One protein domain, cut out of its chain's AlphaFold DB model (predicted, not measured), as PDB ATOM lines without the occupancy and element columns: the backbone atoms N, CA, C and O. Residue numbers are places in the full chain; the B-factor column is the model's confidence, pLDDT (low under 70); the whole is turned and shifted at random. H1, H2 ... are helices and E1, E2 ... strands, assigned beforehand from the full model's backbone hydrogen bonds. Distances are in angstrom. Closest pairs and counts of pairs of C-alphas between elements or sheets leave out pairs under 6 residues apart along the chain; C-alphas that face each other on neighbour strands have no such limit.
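AT A GLANCE: This is residues 399 to 493 of the 588 residues of an uncharacterized protein of Halobacillus locisalis (UniProt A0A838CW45). Two sheets make a sandwich, partly face to face with their strands crossed: the strongly twisted sheet E1 E2 E8 E7 E5 and the smaller sheet E3 E6 E4. Hairpin E1 and E2 continues the larger sheet beyond the overlap, and the short helix H1 sits beside E3. The 95 printed residues, mostly strand by class, have one named helix, then eight named strands; both sheets are mixed. The whole is compact, with a radius of gyration of the C-alphas of 12.7 A and spans of 35 by 29 by 26 A.

IN THESE COORDINATES: H1 is residues 400 to 403, beginning at C-alpha 400 (26.741, 12.797, -16.964). E1 is 410 to 414, E2 419 to 425, E3 429 to 434, E4 437 to 443, 19.0 A long, E5 448 to 452, E6 456 to 462 and E7 472 to 478, 19.0 A long. E8, residues 481 to 489, runs 25.3 A to C-alpha 489 (5.885, 19.865, -5.855).

HOW THE PARTS SIT: H1 is on the sheet E3 E6 E4 at a height of 4.5 A, over none of its strands; the closest C-alphas of H1 and E3, Arg 402 and Gly 433, are 4.9 A apart. H1 is too short for an O i to N i+4 pair; its one O i to N i+3 pair is within range. E1 and E2 form an antiparallel hairpin, with N 411 and O 422 2.8 A apart. E2 and E8 are parallel, with N 423 and O 486 at 2.8 A. E3 and E6 are antiparallel, with N 432 and O 458 at 2.9 A. E4 and E6 are parallel, with N 441 and O 459 at 2.8 A. E5 and E7 are parallel, with N 477 and O 450 at 2.8 A. E7 and E8 form a hairpin, with N 485 and O 474 at 2.8 A.

THE WHOLE: The C-alphas farthest apart, Lys 416 and Glu 436, are 39.4 A apart. The printed part has no cut and no long link. Residues 426 to 428 and 490 to 493 have pLDDT under 70.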
ATOM      1  N   PRO A 399      29.431   8.933 -15.421       91.38
ATOM      2  CA  PRO A 399      29.231   9.877 -16.524       91.38
ATOM      3  C   PRO A 399      27.921  10.678 -16.427       91.38
ATOM      4  O   PRO A 399      26.939  10.209 -15.847       91.38
ATOM      5  N   GLN A 400      27.890  11.874 -17.026       92.38
ATOM      6  CA  GLN A 400      26.741  12.797 -16.964       92.38
ATOM      7  C   GLN A 400      25.450  12.219 -17.549       92.38
ATOM      8  O   GLN A 400      24.357  12.572 -17.114       92.38
ATOM      9  N   GLU A 401      25.584  11.288 -18.490       91.56
ATOM     10  CA  GLU A 401      24.496  10.620 -19.199       91.56
ATOM     11  C   GLU A 401      23.555   9.905 -18.214       91.56
ATOM     12  O   GLU A 401      22.359   9.798 -18.460       91.56
ATOM     13  N   ARG A 402      24.058   9.508 -17.034       91.06
ATOM     14  CA  ARG A 402      23.263   8.883 -15.963       91.06
ATOM     15  C   ARG A 402      22.249   9.803 -15.301       91.06
ATOM     16  O   ARG A 402      21.324   9.304 -14.679       91.06
ATOM     17  N   LEU A 403      22.433  11.117 -15.362       93.44
ATOM     18  CA  LEU A 403      21.494  12.075 -14.772       93.44
ATOM     19  C   LEU A 403      20.836  12.958 -15.832       93.44
ATOM     20  O   LEU A 403      20.139  13.904 -15.472       93.44
ATOM     21  N   LYS A 404      21.100  12.713 -17.120       92.12
ATOM     22  CA  LYS A 404      20.601  13.552 -18.213       92.12
ATOM     23  C   LYS A 404      19.082  13.705 -18.110       92.12
ATOM     24  O   LYS A 404      18.406  12.750 -17.752       92.12
ATOM     25  N   GLY A 405      18.550  14.893 -18.364       88.88
ATOM     26  CA  GLY A 405      17.129  15.226 -18.198       88.88
ATOM     27  C   GLY A 405      16.810  16.092 -16.972       88.88
ATOM     28  O   GLY A 405      15.811  16.812 -16.988       88.88
ATOM     29  N   ILE A 406      17.665  16.111 -15.936       91.19
ATOM     30  CA  ILE A 406      17.448  16.940 -14.728       91.19
ATOM     31  C   ILE A 406      18.254  18.248 -14.704       91.19
ATOM     32  O   ILE A 406      18.195  18.987 -13.719       91.19
ATOM     33  N   GLU A 407      19.026  18.555 -15.749       90.44
ATOM     34  CA  GLU A 407      20.030  19.633 -15.791       90.44
ATOM     35  C   GLU A 407      19.454  21.015 -15.457       90.44
ATOM     36  O   GLU A 407      20.167  21.888 -14.958       90.44
ATOM     37  N   THR A 408      18.167  21.226 -15.726       85.50
ATOM     38  CA  THR A 408      17.465  22.498 -15.514       85.50
ATOM     39  C   THR A 408      16.709  22.532 -14.178       85.50
ATOM     40  O   THR A 408      16.536  23.598 -13.572       85.50
ATOM     41  N   SER A 409      16.333  21.368 -13.641       86.62
ATOM     42  CA  SER A 409      15.382  21.226 -12.530       86.62
ATOM     43  C   SER A 409      16.019  20.907 -11.172       86.62
ATOM     44  O   SER A 409      15.317  20.908 -10.161       86.62
ATOM     45  N   TYR A 410      17.341  20.705 -11.104       92.75
ATOM     46  CA  TYR A 410      18.027  20.338  -9.857       92.75
ATOM     47  C   TYR A 410      18.431  21.538  -8.983       92.75
ATOM     48  O   TYR A 410      18.936  22.533  -9.476       92.75
ATOM     49  N   ASP A 411      18.327  21.442  -7.665       94.12
ATOM     50  CA  ASP A 411      19.028  22.295  -6.700       94.12
ATOM     51  C   ASP A 411      19.793  21.402  -5.726       94.12
ATOM     52  O   ASP A 411      19.356  20.301  -5.408       94.12
ATOM     53  N   LEU A 412      20.915  21.860  -5.183       95.50
ATOM     54  CA  LEU A 412      21.639  21.092  -4.174       95.50
ATOM     55  C   LEU A 412      21.257  21.560  -2.774       95.50
ATOM     56  O   LEU A 412      21.397  22.733  -2.410       95.50
ATOM     57  N   LYS A 413      20.789  20.623  -1.951       93.56
ATOM     58  CA  LYS A 413      20.592  20.840  -0.519       93.56
ATOM     59  C   LYS A 413      21.784  20.230   0.187       93.56
ATOM     60  O   LYS A 413      21.910  19.019   0.243       93.56
ATOM     61  N   VAL A 414      22.662  21.069   0.728       91.56
ATOM     62  CA  VAL A 414      23.819  20.615   1.511       91.56
ATOM     63  C   VAL A 414      23.702  21.187   2.915       91.56
ATOM     64  O   VAL A 414      23.839  22.396   3.126       91.56
ATOM     65  N   THR A 415      23.422  20.321   3.885       84.38
ATOM     66  CA  THR A 415      23.358  20.689   5.305       84.38
ATOM     67  C   THR A 415      24.299  19.815   6.128       84.38
ATOM     68  O   THR A 415      24.932  18.898   5.620       84.38
ATOM     69  N   LYS A 416      24.417  20.090   7.434       73.75
ATOM     70  CA  LYS A 416      25.291  19.302   8.321       73.75
ATOM     71  C   LYS A 416      24.869  17.836   8.470       73.75
ATOM     72  O   LYS A 416      25.726  17.025   8.820       73.75
ATOM     73  N   ASN A 417      23.578  17.548   8.290       75.81
ATOM     74  CA  ASN A 417      22.967  16.266   8.652       75.81
ATOM     75  C   ASN A 417      22.249  15.588   7.479       75.81
ATOM     76  O   ASN A 417      22.062  14.381   7.515       75.81
ATOM     77  N   LYS A 418      21.823  16.355   6.470       85.25
ATOM     78  CA  LYS A 418      21.113  15.844   5.296       85.25
ATOM     79  C   LYS A 418      21.610  16.569   4.053       85.25
ATOM     80  O   LYS A 418      21.592  17.806   4.026       85.25
ATOM     81  N   SER A 419      22.041  15.803   3.063       93.62
ATOM     82  CA  SER A 419      22.422  16.321   1.756       93.62
ATOM     83  C   SER A 419      21.707  15.538   0.670       93.62
ATOM     84  O   SER A 419      21.548  14.330   0.807       93.62
ATOM     85  N   SER A 420      21.237  16.231  -0.361       95.12
ATOM     86  CA  SER A 420      20.481  15.622  -1.451       95.12
ATOM     87  C   SER A 420      20.440  16.519  -2.682       95.12
ATOM     88  O   SER A 420      20.616  17.743  -2.598       95.12
ATOM     89  N   ILE A 421      20.155  15.901  -3.826       96.19
ATOM     90  CA  ILE A 421      19.702  16.606  -5.023       96.19
ATOM     91  C   ILE A 421      18.206  16.881  -4.857       96.19
ATOM     92  O   ILE A 421      17.441  16.018  -4.454       96.19
ATOM     93  N   SER A 422      17.782  18.105  -5.108       93.88
ATOM     94  CA  SER A 422      16.405  18.559  -4.970       93.88
ATOM     95  C   SER A 422      15.845  18.771  -6.366       93.88
ATOM     96  O   SER A 422      16.295  19.681  -7.049       93.88
ATOM     97  N   LEU A 423      14.892  17.952  -6.794       91.75
ATOM     98  CA  LEU A 423      14.243  18.085  -8.094       91.75
ATOM     99  C   LEU A 423      12.939  18.863  -7.946       91.75
ATOM    100  O   LEU A 423      12.213  18.689  -6.962       91.75
ATOM    101  N   GLN A 424      12.675  19.745  -8.903       83.56
ATOM    102  CA  GLN A 424      11.408  20.461  -9.016       83.56
ATOM    103  C   GLN A 424      10.491  19.684  -9.963       83.56
ATOM    104  O   GLN A 424      10.841  19.492 -11.126       83.56
ATOM    105  N   TYR A 425       9.345  19.236  -9.460       77.44
ATOM    106  CA  TYR A 425       8.325  18.538 -10.235       77.44
ATOM    107  C   TYR A 425       7.326  19.558 -10.790       77.44
ATOM    108  O   TYR A 425       6.688  20.275 -10.017       77.44
ATOM    109  N   GLU A 426       7.254  19.670 -12.118       67.44
ATOM    110  CA  GLU A 426       6.360  20.600 -12.838       67.44
ATOM    111  C   GLU A 426       5.456  19.896 -13.873       67.44
ATOM    112  O   GLU A 426       4.497  20.500 -14.351       67.44
ATOM    113  N   SER A 427       5.776  18.653 -14.235       63.75
ATOM    114  CA  SER A 427       5.128  17.811 -15.254       63.75
ATOM    115  C   SER A 427       4.566  16.535 -14.621       63.75
ATOM    116  O   SER A 427       4.745  16.329 -13.430       63.75
ATOM    117  N   ASP A 428       3.916  15.673 -15.406       67.19
ATOM    118  CA  ASP A 428       3.411  14.371 -14.934       67.19
ATOM    119  C   ASP A 428       4.523  13.318 -14.735       67.19
ATOM    120  O   ASP A 428       4.319  12.297 -14.078       67.19
ATOM    121  N   GLU A 429       5.720  13.565 -15.277       82.81
ATOM    122  CA  GLU A 429       6.870  12.668 -15.173       82.81
ATOM    123  C   GLU A 429       8.198  13.425 -15.038       82.81
ATOM    124  O   GLU A 429       8.341  14.556 -15.513       82.81
ATOM    125  N   ILE A 430       9.183  12.794 -14.391       88.50
ATOM    126  CA  ILE A 430      10.588  13.226 -14.395       88.50
ATOM    127  C   ILE A 430      11.370  12.285 -15.307       88.50
ATOM    128  O   ILE A 430      11.433  11.087 -15.048       88.50
ATOM    129  N   VAL A 431      12.012  12.831 -16.335       90.75
ATOM    130  CA  VAL A 431      12.823  12.056 -17.280       90.75
ATOM    131  C   VAL A 431      14.289  12.080 -16.844       90.75
ATOM    132  O   VAL A 431      14.851  13.157 -16.640       90.75
ATOM    133  N   ILE A 432      14.901  10.903 -16.677       93.50
ATOM    134  CA  ILE A 432      16.303  10.744 -16.259       93.50
ATOM    135  C   ILE A 432      17.001   9.679 -17.111       93.50
ATOM    136  O   ILE A 432      16.496   8.570 -17.250       93.50
ATOM    137  N   GLY A 433      18.200   9.976 -17.602       91.50
ATOM    138  CA  GLY A 433      19.037   9.054 -18.366       91.50
ATOM    139  C   GLY A 433      19.099   9.384 -19.855       91.50
ATOM    140  O   GLY A 433      18.523  10.361 -20.335       91.50
ATOM    141  N   GLU A 434      19.827   8.558 -20.595       89.62
ATOM    142  CA  GLU A 434      19.997   8.656 -22.042       89.62
ATOM    143  C   GLU A 434      19.983   7.252 -22.637       89.62
ATOM    144  O   GLU A 434      20.570   6.345 -22.050       89.62
ATOM    145  N   GLY A 435      19.334   7.079 -23.789       89.62
ATOM    146  CA  GLY A 435      19.239   5.801 -24.485       89.62
ATOM    147  C   GLY A 435      18.109   5.762 -25.508       89.62
ATOM    148  O   GLY A 435      17.359   6.721 -25.649       89.62
ATOM    149  N   GLU A 436      17.978   4.636 -26.204       86.81
ATOM    150  CA  GLU A 436      16.850   4.371 -27.119       86.81
ATOM    151  C   GLU A 436      15.696   3.633 -26.423       86.81
ATOM    152  O   GLU A 436      14.576   3.591 -26.929       86.81
ATOM    153  N   ILE A 437      15.973   3.025 -25.267       91.56
ATOM    154  CA  ILE A 437      14.995   2.265 -24.492       91.56
ATOM    155  C   ILE A 437      14.380   3.194 -23.455       91.56
ATOM    156  O   ILE A 437      15.091   3.733 -22.610       91.56
ATOM    157  N   GLU A 438      13.060   3.337 -23.489       92.69
ATOM    158  CA  GLU A 438      12.304   4.048 -22.463       92.69
ATOM    159  C   GLU A 438      11.703   3.059 -21.455       92.69
ATOM    160  O   GLU A 438      11.080   2.065 -21.836       92.69
ATOM    161  N   GLU A 439      11.875   3.332 -20.162       93.81
ATOM    162  CA  GLU A 439      11.273   2.576 -19.061       93.81
ATOM    163  C   GLU A 439      10.434   3.517 -18.184       93.81
ATOM    164  O   GLU A 439      10.952   4.478 -17.616       93.81
ATOM    165  N   GLU A 440       9.142   3.223 -18.029       92.25
ATOM    166  CA  GLU A 440       8.291   3.890 -17.039       92.25
ATOM    167  C   GLU A 440       8.523   3.289 -15.649       92.25
ATOM    168  O   GLU A 440       8.420   2.075 -15.446       92.25
ATOM    169  N   VAL A 441       8.812   4.147 -14.671       93.75
ATOM    170  CA  VAL A 441       9.071   3.747 -13.287       93.75
ATOM    171  C   VAL A 441       8.084   4.464 -12.360       93.75
ATOM    172  O   VAL A 441       8.262   5.652 -12.077       93.75
ATOM    173  N   PRO A 442       7.045   3.774 -11.856       91.12
ATOM    174  CA  PRO A 442       6.114   4.376 -10.912       91.12
ATOM    175  C   PRO A 442       6.784   4.561  -9.546       91.12
ATOM    176  O   PRO A 442       7.320   3.614  -8.960       91.12
ATOM    177  N   ILE A 443       6.737   5.781  -9.016       91.94
ATOM    178  CA  ILE A 443       7.136   6.101  -7.647       91.94
ATOM    179  C   ILE A 443       5.886   6.012  -6.779       91.94
ATOM    180  O   ILE A 443       5.020   6.881  -6.850       91.94
ATOM    181  N   SER A 444       5.794   4.947  -5.982       90.06
ATOM    182  CA  SER A 444       4.579   4.581  -5.235       90.06
ATOM    183  C   SER A 444       4.695   4.840  -3.729       90.06
ATOM    184  O   SER A 444       3.682   4.909  -3.030       90.06
ATOM    185  N   GLN A 445       5.921   5.022  -3.219       90.31
ATOM    186  CA  GLN A 445       6.213   5.239  -1.799       90.31
ATOM    187  C   GLN A 445       7.444   6.132  -1.564       90.31
ATOM    188  O   GLN A 445       8.320   6.257  -2.420       90.31
ATOM    189  N   SER A 446       7.526   6.706  -0.360       89.69
ATOM    190  CA  SER A 446       8.706   7.421   0.149       89.69
ATOM    191  C   SER A 446       9.935   6.512   0.224       89.69
ATOM    192  O   SER A 446       9.818   5.334   0.559       89.69
ATOM    193  N   ASP A 447      11.111   7.080  -0.051       91.25
ATOM    194  CA  ASP A 447      12.421   6.415   0.019       91.25
ATOM    195  C   ASP A 447      12.555   5.217  -0.943       91.25
ATOM    196  O   ASP A 447      13.378   4.321  -0.744       91.25
ATOM    197  N   GLN A 448      11.749   5.199  -2.010       93.88
ATOM    198  CA  GLN A 448      11.849   4.196  -3.063       93.88
ATOM    199  C   GLN A 448      13.214   4.282  -3.758       93.88
ATOM    200  O   GLN A 448      13.676   5.366  -4.123       93.88
ATOM    201  N   MET A 449      13.841   3.122  -3.967       95.44
ATOM    202  CA  MET A 449      15.059   3.006  -4.766       95.44
ATOM    203  C   MET A 449      14.703   2.897  -6.246       95.44
ATOM    204  O   MET A 449      13.850   2.092  -6.626       95.44
ATOM    205  N   VAL A 450      15.381   3.683  -7.072       94.81
ATOM    206  CA  VAL A 450      15.188   3.722  -8.522       94.81
ATOM    207  C   VAL A 450      16.523   3.447  -9.192       94.81
ATOM    208  O   VAL A 450      17.450   4.247  -9.094       94.81
ATOM    209  N   GLU A 451      16.637   2.305  -9.861       94.88
ATOM    210  CA  GLU A 451      17.847   1.952 -10.599       94.88
ATOM    211  C   GLU A 451      17.901   2.717 -11.924       94.88
ATOM    212  O   GLU A 451      17.037   2.547 -12.780       94.88
ATOM    213  N   ILE A 452      18.941   3.533 -12.108       94.12
ATOM    214  CA  ILE A 452      19.192   4.253 -13.355       94.12
ATOM    215  C   ILE A 452      20.232   3.483 -14.162       94.12
ATOM    216  O   ILE A 452      21.433   3.510 -13.863       94.12
ATOM    217  N   LYS A 453      19.767   2.772 -15.187       92.38
ATOM    218  CA  LYS A 453      20.586   1.926 -16.066       92.38
ATOM    219  C   LYS A 453      21.327   2.765 -17.125       92.38
ATOM    220  O   LYS A 453      20.894   3.870 -17.437       92.38
ATOM    221  N   PRO A 454      22.477   2.297 -17.644       90.31
ATOM    222  CA  PRO A 454      23.079   2.913 -18.825       90.31
ATOM    223  C   PRO A 454      22.211   2.646 -20.057       90.31
ATOM    224  O   PRO A 454      21.568   1.600 -20.120       90.31
ATOM    225  N   ASP A 455      22.238   3.567 -21.019       90.62
ATOM    226  CA  ASP A 455      21.548   3.450 -22.312       90.62
ATOM    227  C   ASP A 455      20.017   3.260 -22.198       90.62
ATOM    228  O   ASP A 455      19.376   2.697 -23.089       90.62
ATOM    229  N   VAL A 456      19.420   3.745 -21.101       93.12
ATOM    230  CA  VAL A 456      17.978   3.720 -20.815       93.12
ATOM    231  C   VAL A 456      17.511   5.106 -20.365       93.12
ATOM    232  O   VAL A 456      18.142   5.745 -19.521       93.12
ATOM    233  N   ILE A 457      16.363   5.535 -20.884       93.88
ATOM    234  CA  ILE A 457      15.610   6.704 -20.428       93.88
ATOM    235  C   ILE A 457      14.576   6.235 -19.400       93.88
ATOM    236  O   ILE A 457      13.632   5.523 -19.730       93.88
ATOM    237  N   SER A 458      14.743   6.636 -18.143       94.44
ATOM    238  CA  SER A 458      13.805   6.355 -17.053       94.44
ATOM    239  C   SER A 458      12.786   7.489 -16.921       94.44
ATOM    240  O   SER A 458      13.156   8.623 -16.614       94.44
ATOM    241  N   LYS A 459      11.503   7.183 -17.122       92.94
ATOM    242  CA  LYS A 459      10.368   8.102 -16.955       92.94
ATOM    243  C   LYS A 459       9.712   7.862 -15.601       92.94
ATOM    244  O   LYS A 459       8.993   6.884 -15.406       92.94
ATOM    245  N   LEU A 460      10.022   8.713 -14.626       92.50
ATOM    246  CA  LEU A 460       9.543   8.566 -13.254       92.50
ATOM    247  C   LEU A 460       8.157   9.202 -13.113       92.50
ATOM    248  O   LEU A 460       8.049  10.427 -13.070       92.50
ATOM    249  N   SER A 461       7.116   8.376 -12.999       89.06
ATOM    250  CA  SER A 461       5.733   8.814 -12.763       89.06
ATOM    251  C   SER A 461       5.426   8.782 -11.268       89.06
ATOM    252  O   SER A 461       5.556   7.734 -10.633       89.06
ATOM    253  N   ILE A 462       5.020   9.908 -10.682       88.31
ATOM    254  CA  ILE A 462       4.836  10.016  -9.228       88.31
ATOM    255  C   ILE A 462       3.376   9.775  -8.849       88.31
ATOM    256  O   ILE A 462       2.497  10.582  -9.146       88.31
ATOM    257  N   GLU A 463       3.112   8.685  -8.129       87.25
ATOM    258  CA  GLU A 463       1.771   8.378  -7.641       87.25
ATOM    259  C   GLU A 463       1.390   9.280  -6.462       87.25
ATOM    260  O   GLU A 463       2.202   9.593  -5.588       87.25
ATOM    261  N   THR A 464       0.111   9.658  -6.370       81.25
ATOM    262  CA  THR A 464      -0.386  10.502  -5.270       81.25
ATOM    263  C   THR A 464      -0.136   9.876  -3.891       81.25
ATOM    264  O   THR A 464       0.095  10.597  -2.925       81.25
ATOM    265  N   SER A 465      -0.142   8.543  -3.800       80.75
ATOM    266  CA  SER A 465       0.145   7.779  -2.578       80.75
ATOM    267  C   SER A 465       1.591   7.877  -2.096       80.75
ATOM    268  O   SER A 465       1.836   7.627  -0.917       80.75
ATOM    269  N   ALA A 466       2.536   8.238  -2.967       84.00
ATOM    270  CA  ALA A 466       3.935   8.377  -2.582       84.00
ATOM    271  C   ALA A 466       4.172   9.616  -1.710       84.00
ATOM    272  O   ALA A 466       5.084   9.626  -0.884       84.00
ATOM    273  N   TRP A 467       3.347  10.654  -1.877       83.62
ATOM    274  CA  TRP A 467       3.494  11.912  -1.157       83.62
ATOM    275  C   TRP A 467       3.172  11.768   0.333       83.62
ATOM    276  O   TRP A 467       2.124  11.260   0.729       83.62
ATOM    277  N   GLY A 468       4.084  12.276   1.161       78.44
ATOM    278  CA  GLY A 468       3.896  12.454   2.600       78.44
ATOM    279  C   GLY A 468       3.815  13.933   2.989       78.44
ATOM    280  O   GLY A 468       3.449  14.795   2.190       78.44
ATOM    281  N   GLU A 469       4.198  14.254   4.227       75.94
ATOM    282  CA  GLU A 469       4.356  15.646   4.662       75.94
ATOM    283  C   GLU A 469       5.685  16.231   4.148       75.94
ATOM    284  O   GLU A 469       6.754  15.996   4.713       75.94
ATOM    285  N   GLY A 470       5.612  17.032   3.082       82.75
ATOM    286  CA  GLY A 470       6.756  17.761   2.526       82.75
ATOM    287  C   GLY A 470       7.399  17.084   1.303       82.75
ATOM    288  O   GLY A 470       6.728  16.333   0.601       82.75
ATOM    289  N   PRO A 471       8.682  17.382   1.001       88.12
ATOM    290  CA  PRO A 471       9.360  16.853  -0.183       88.12
ATOM    291  C   PRO A 471       9.482  15.327  -0.147       88.12
ATOM    292  O   PRO A 471       9.924  14.779   0.864       88.12
ATOM    293  N   LEU A 472       9.176  14.671  -1.267       91.62
ATOM    294  CA  LEU A 472       9.227  13.220  -1.436       91.62
ATOM    295  C   LEU A 472      10.683  12.745  -1.578       91.62
ATOM    296  O   LEU A 472      11.332  13.093  -2.569       91.62
ATOM    297  N   PRO A 473      11.247  11.991  -0.618       93.38
ATOM    298  CA  PRO A 473      12.579  11.423  -0.775       93.38
ATOM    299  C   PRO A 473      12.547  10.214  -1.719       93.38
ATOM    300  O   PRO A 473      11.659   9.369  -1.635       93.38
ATOM    301  N   VAL A 474      13.541  10.134  -2.600       94.62
ATOM    302  CA  VAL A 474      13.783   9.030  -3.541       94.62
ATOM    303  C   VAL A 474      15.286   8.766  -3.555       94.62
ATOM    304  O   VAL A 474      16.072   9.704  -3.413       94.62
ATOM    305  N   ASP A 475      15.704   7.515  -3.712       94.69
ATOM    306  CA  ASP A 475      17.121   7.157  -3.807       94.69
ATOM    307  C   ASP A 475      17.434   6.646  -5.215       94.69
ATOM    308  O   ASP A 475      16.974   5.575  -5.616       94.69
ATOM    309  N   LEU A 476      18.179   7.430  -5.998       95.50
ATOM    310  CA  LEU A 476      18.588   7.004  -7.336       95.50
ATOM    311  C   LEU A 476      19.848   6.148  -7.225       95.50
ATOM    312  O   LEU A 476      20.836   6.569  -6.632       95.50
ATOM    313  N   VAL A 477      19.839   4.972  -7.843       94.94
ATOM    314  CA  VAL A 477      20.975   4.050  -7.858       94.94
ATOM    315  C   VAL A 477      21.587   4.047  -9.253       94.94
ATOM    316  O   VAL A 477      21.043   3.443 -10.175       94.94
ATOM    317  N   ALA A 478      22.734   4.706  -9.415       91.81
ATOM    318  CA  ALA A 478      23.460   4.762 -10.684       91.81
ATOM    319  C   ALA A 478      24.854   4.149 -10.517       91.81
ATOM    320  O   ALA A 478      25.665   4.622  -9.725       91.81
ATOM    321  N   GLY A 479      25.141   3.065 -11.245       84.50
ATOM    322  CA  GLY A 479      26.445   2.390 -11.164       84.50
ATOM    323  C   GLY A 479      26.787   1.853  -9.764       84.50
ATOM    324  O   GLY A 479      27.957   1.803  -9.404       84.50
ATOM    325  N   GLY A 480      25.773   1.491  -8.967       87.62
ATOM    326  CA  GLY A 480      25.936   1.040  -7.579       87.62
ATOM    327  C   GLY A 480      26.093   2.165  -6.548       87.62
ATOM    328  O   GLY A 480      26.250   1.879  -5.364       87.62
ATOM    329  N   VAL A 481      26.033   3.429  -6.974       92.62
ATOM    330  CA  VAL A 481      26.084   4.602  -6.094       92.62
ATOM    331  C   VAL A 481      24.670   5.053  -5.756       92.62
ATOM    332  O   VAL A 481      23.877   5.310  -6.659       92.62
ATOM    333  N   HIS A 482      24.385   5.177  -4.460       94.19
ATOM    334  CA  HIS A 482      23.115   5.672  -3.928       94.19
ATOM    335  C   HIS A 482      23.119   7.201  -3.855       94.19
ATOM    336  O   HIS A 482      23.962   7.799  -3.179       94.19
ATOM    337  N   ILE A 483      22.202   7.841  -4.573       95.06
ATOM    338  CA  ILE A 483      22.100   9.290  -4.695       95.06
ATOM    339  C   ILE A 483      20.805   9.739  -4.015       95.06
ATOM    340  O   ILE A 483      19.722   9.575  -4.582       95.06
ATOM    341  N   PRO A 484      20.894  10.394  -2.845       95.50
ATOM    342  CA  PRO A 484      19.712  10.898  -2.172       95.50
ATOM    343  C   PRO A 484      19.091  12.044  -2.978       95.50
ATOM    344  O   PRO A 484      19.717  13.093  -3.183       95.50
ATOM    345  N   VAL A 485      17.835  11.870  -3.383       95.31
ATOM    346  CA  VAL A 485      17.026  12.847  -4.115       95.31
ATOM    347  C   VAL A 485      15.804  13.255  -3.290       95.31
ATOM    348  O   VAL A 485      15.250  12.478  -2.518       95.31
ATOM    349  N   GLN A 486      15.385  14.512  -3.412       93.50
ATOM    350  CA  GLN A 486      14.125  15.021  -2.879       93.50
ATOM    351  C   GLN A 486      13.328  15.676  -3.996       93.50
ATOM    352  O   GLN A 486      13.776  16.666  -4.572       93.50
ATOM    353  N   ILE A 487      12.138  15.163  -4.269       91.75
ATOM    354  CA  ILE A 487      11.223  15.729  -5.250       91.75
ATOM    355  C   ILE A 487      10.303  16.727  -4.542       91.75
ATOM    356  O   ILE A 487       9.734  16.435  -3.490       91.75
ATOM    357  N   ASN A 488      10.194  17.931  -5.098       87.81
ATOM    358  CA  ASN A 488       9.357  19.002  -4.567       87.81
ATOM    359  C   ASN A 488       8.254  19.311  -5.571       87.81
ATOM    360  O   ASN A 488       8.549  19.573  -6.734       87.81
ATOM    361  N   ASP A 489       7.014  19.339  -5.097       75.00
ATOM    362  CA  ASP A 489       5.885  19.865  -5.855       75.00
ATOM    363  C   ASP A 489       6.028  21.392  -5.975       75.00
ATOM    364  O   ASP A 489       6.046  22.112  -4.967       75.00
ATOM    365  N   LYS A 490       6.219  21.898  -7.196       64.06
ATOM    366  CA  LYS A 490       6.461  23.323  -7.441       64.06
ATOM    367  C   LYS A 490       5.232  23.965  -8.085       64.06
ATOM    368  O   LYS A 490       4.999  23.847  -9.278       64.06
ATOM    369  N   GLN A 491       4.513  24.786  -7.317       45.09
ATOM    370  CA  GLN A 491       3.324  25.526  -7.788       45.09
ATOM    371  C   GLN A 491       3.607  26.841  -8.552       45.09
ATOM    372  O   GLN A 491       2.691  27.634  -8.771       45.09
ATOM    373  N   THR A 492       4.847  27.150  -8.946       45.09
ATOM    374  CA  THR A 492       5.168  28.482  -9.507       45.09
ATOM    375  C   THR A 492       5.394  28.460 -11.014       45.09
ATOM    376  O   THR A 492       6.373  27.897 -11.495       45.09
ATOM    377  N   ARG A 493       4.514  29.157 -11.750       45.97
ATOM    378  CA  ARG A 493       4.726  29.535 -13.156       45.97
ATOM    379  C   ARG A 493       5.932  30.477 -13.235       45.97
ATOM    380  O   ARG A 493       5.934  31.513 -12.575       45.97
TER     381      ARG A 493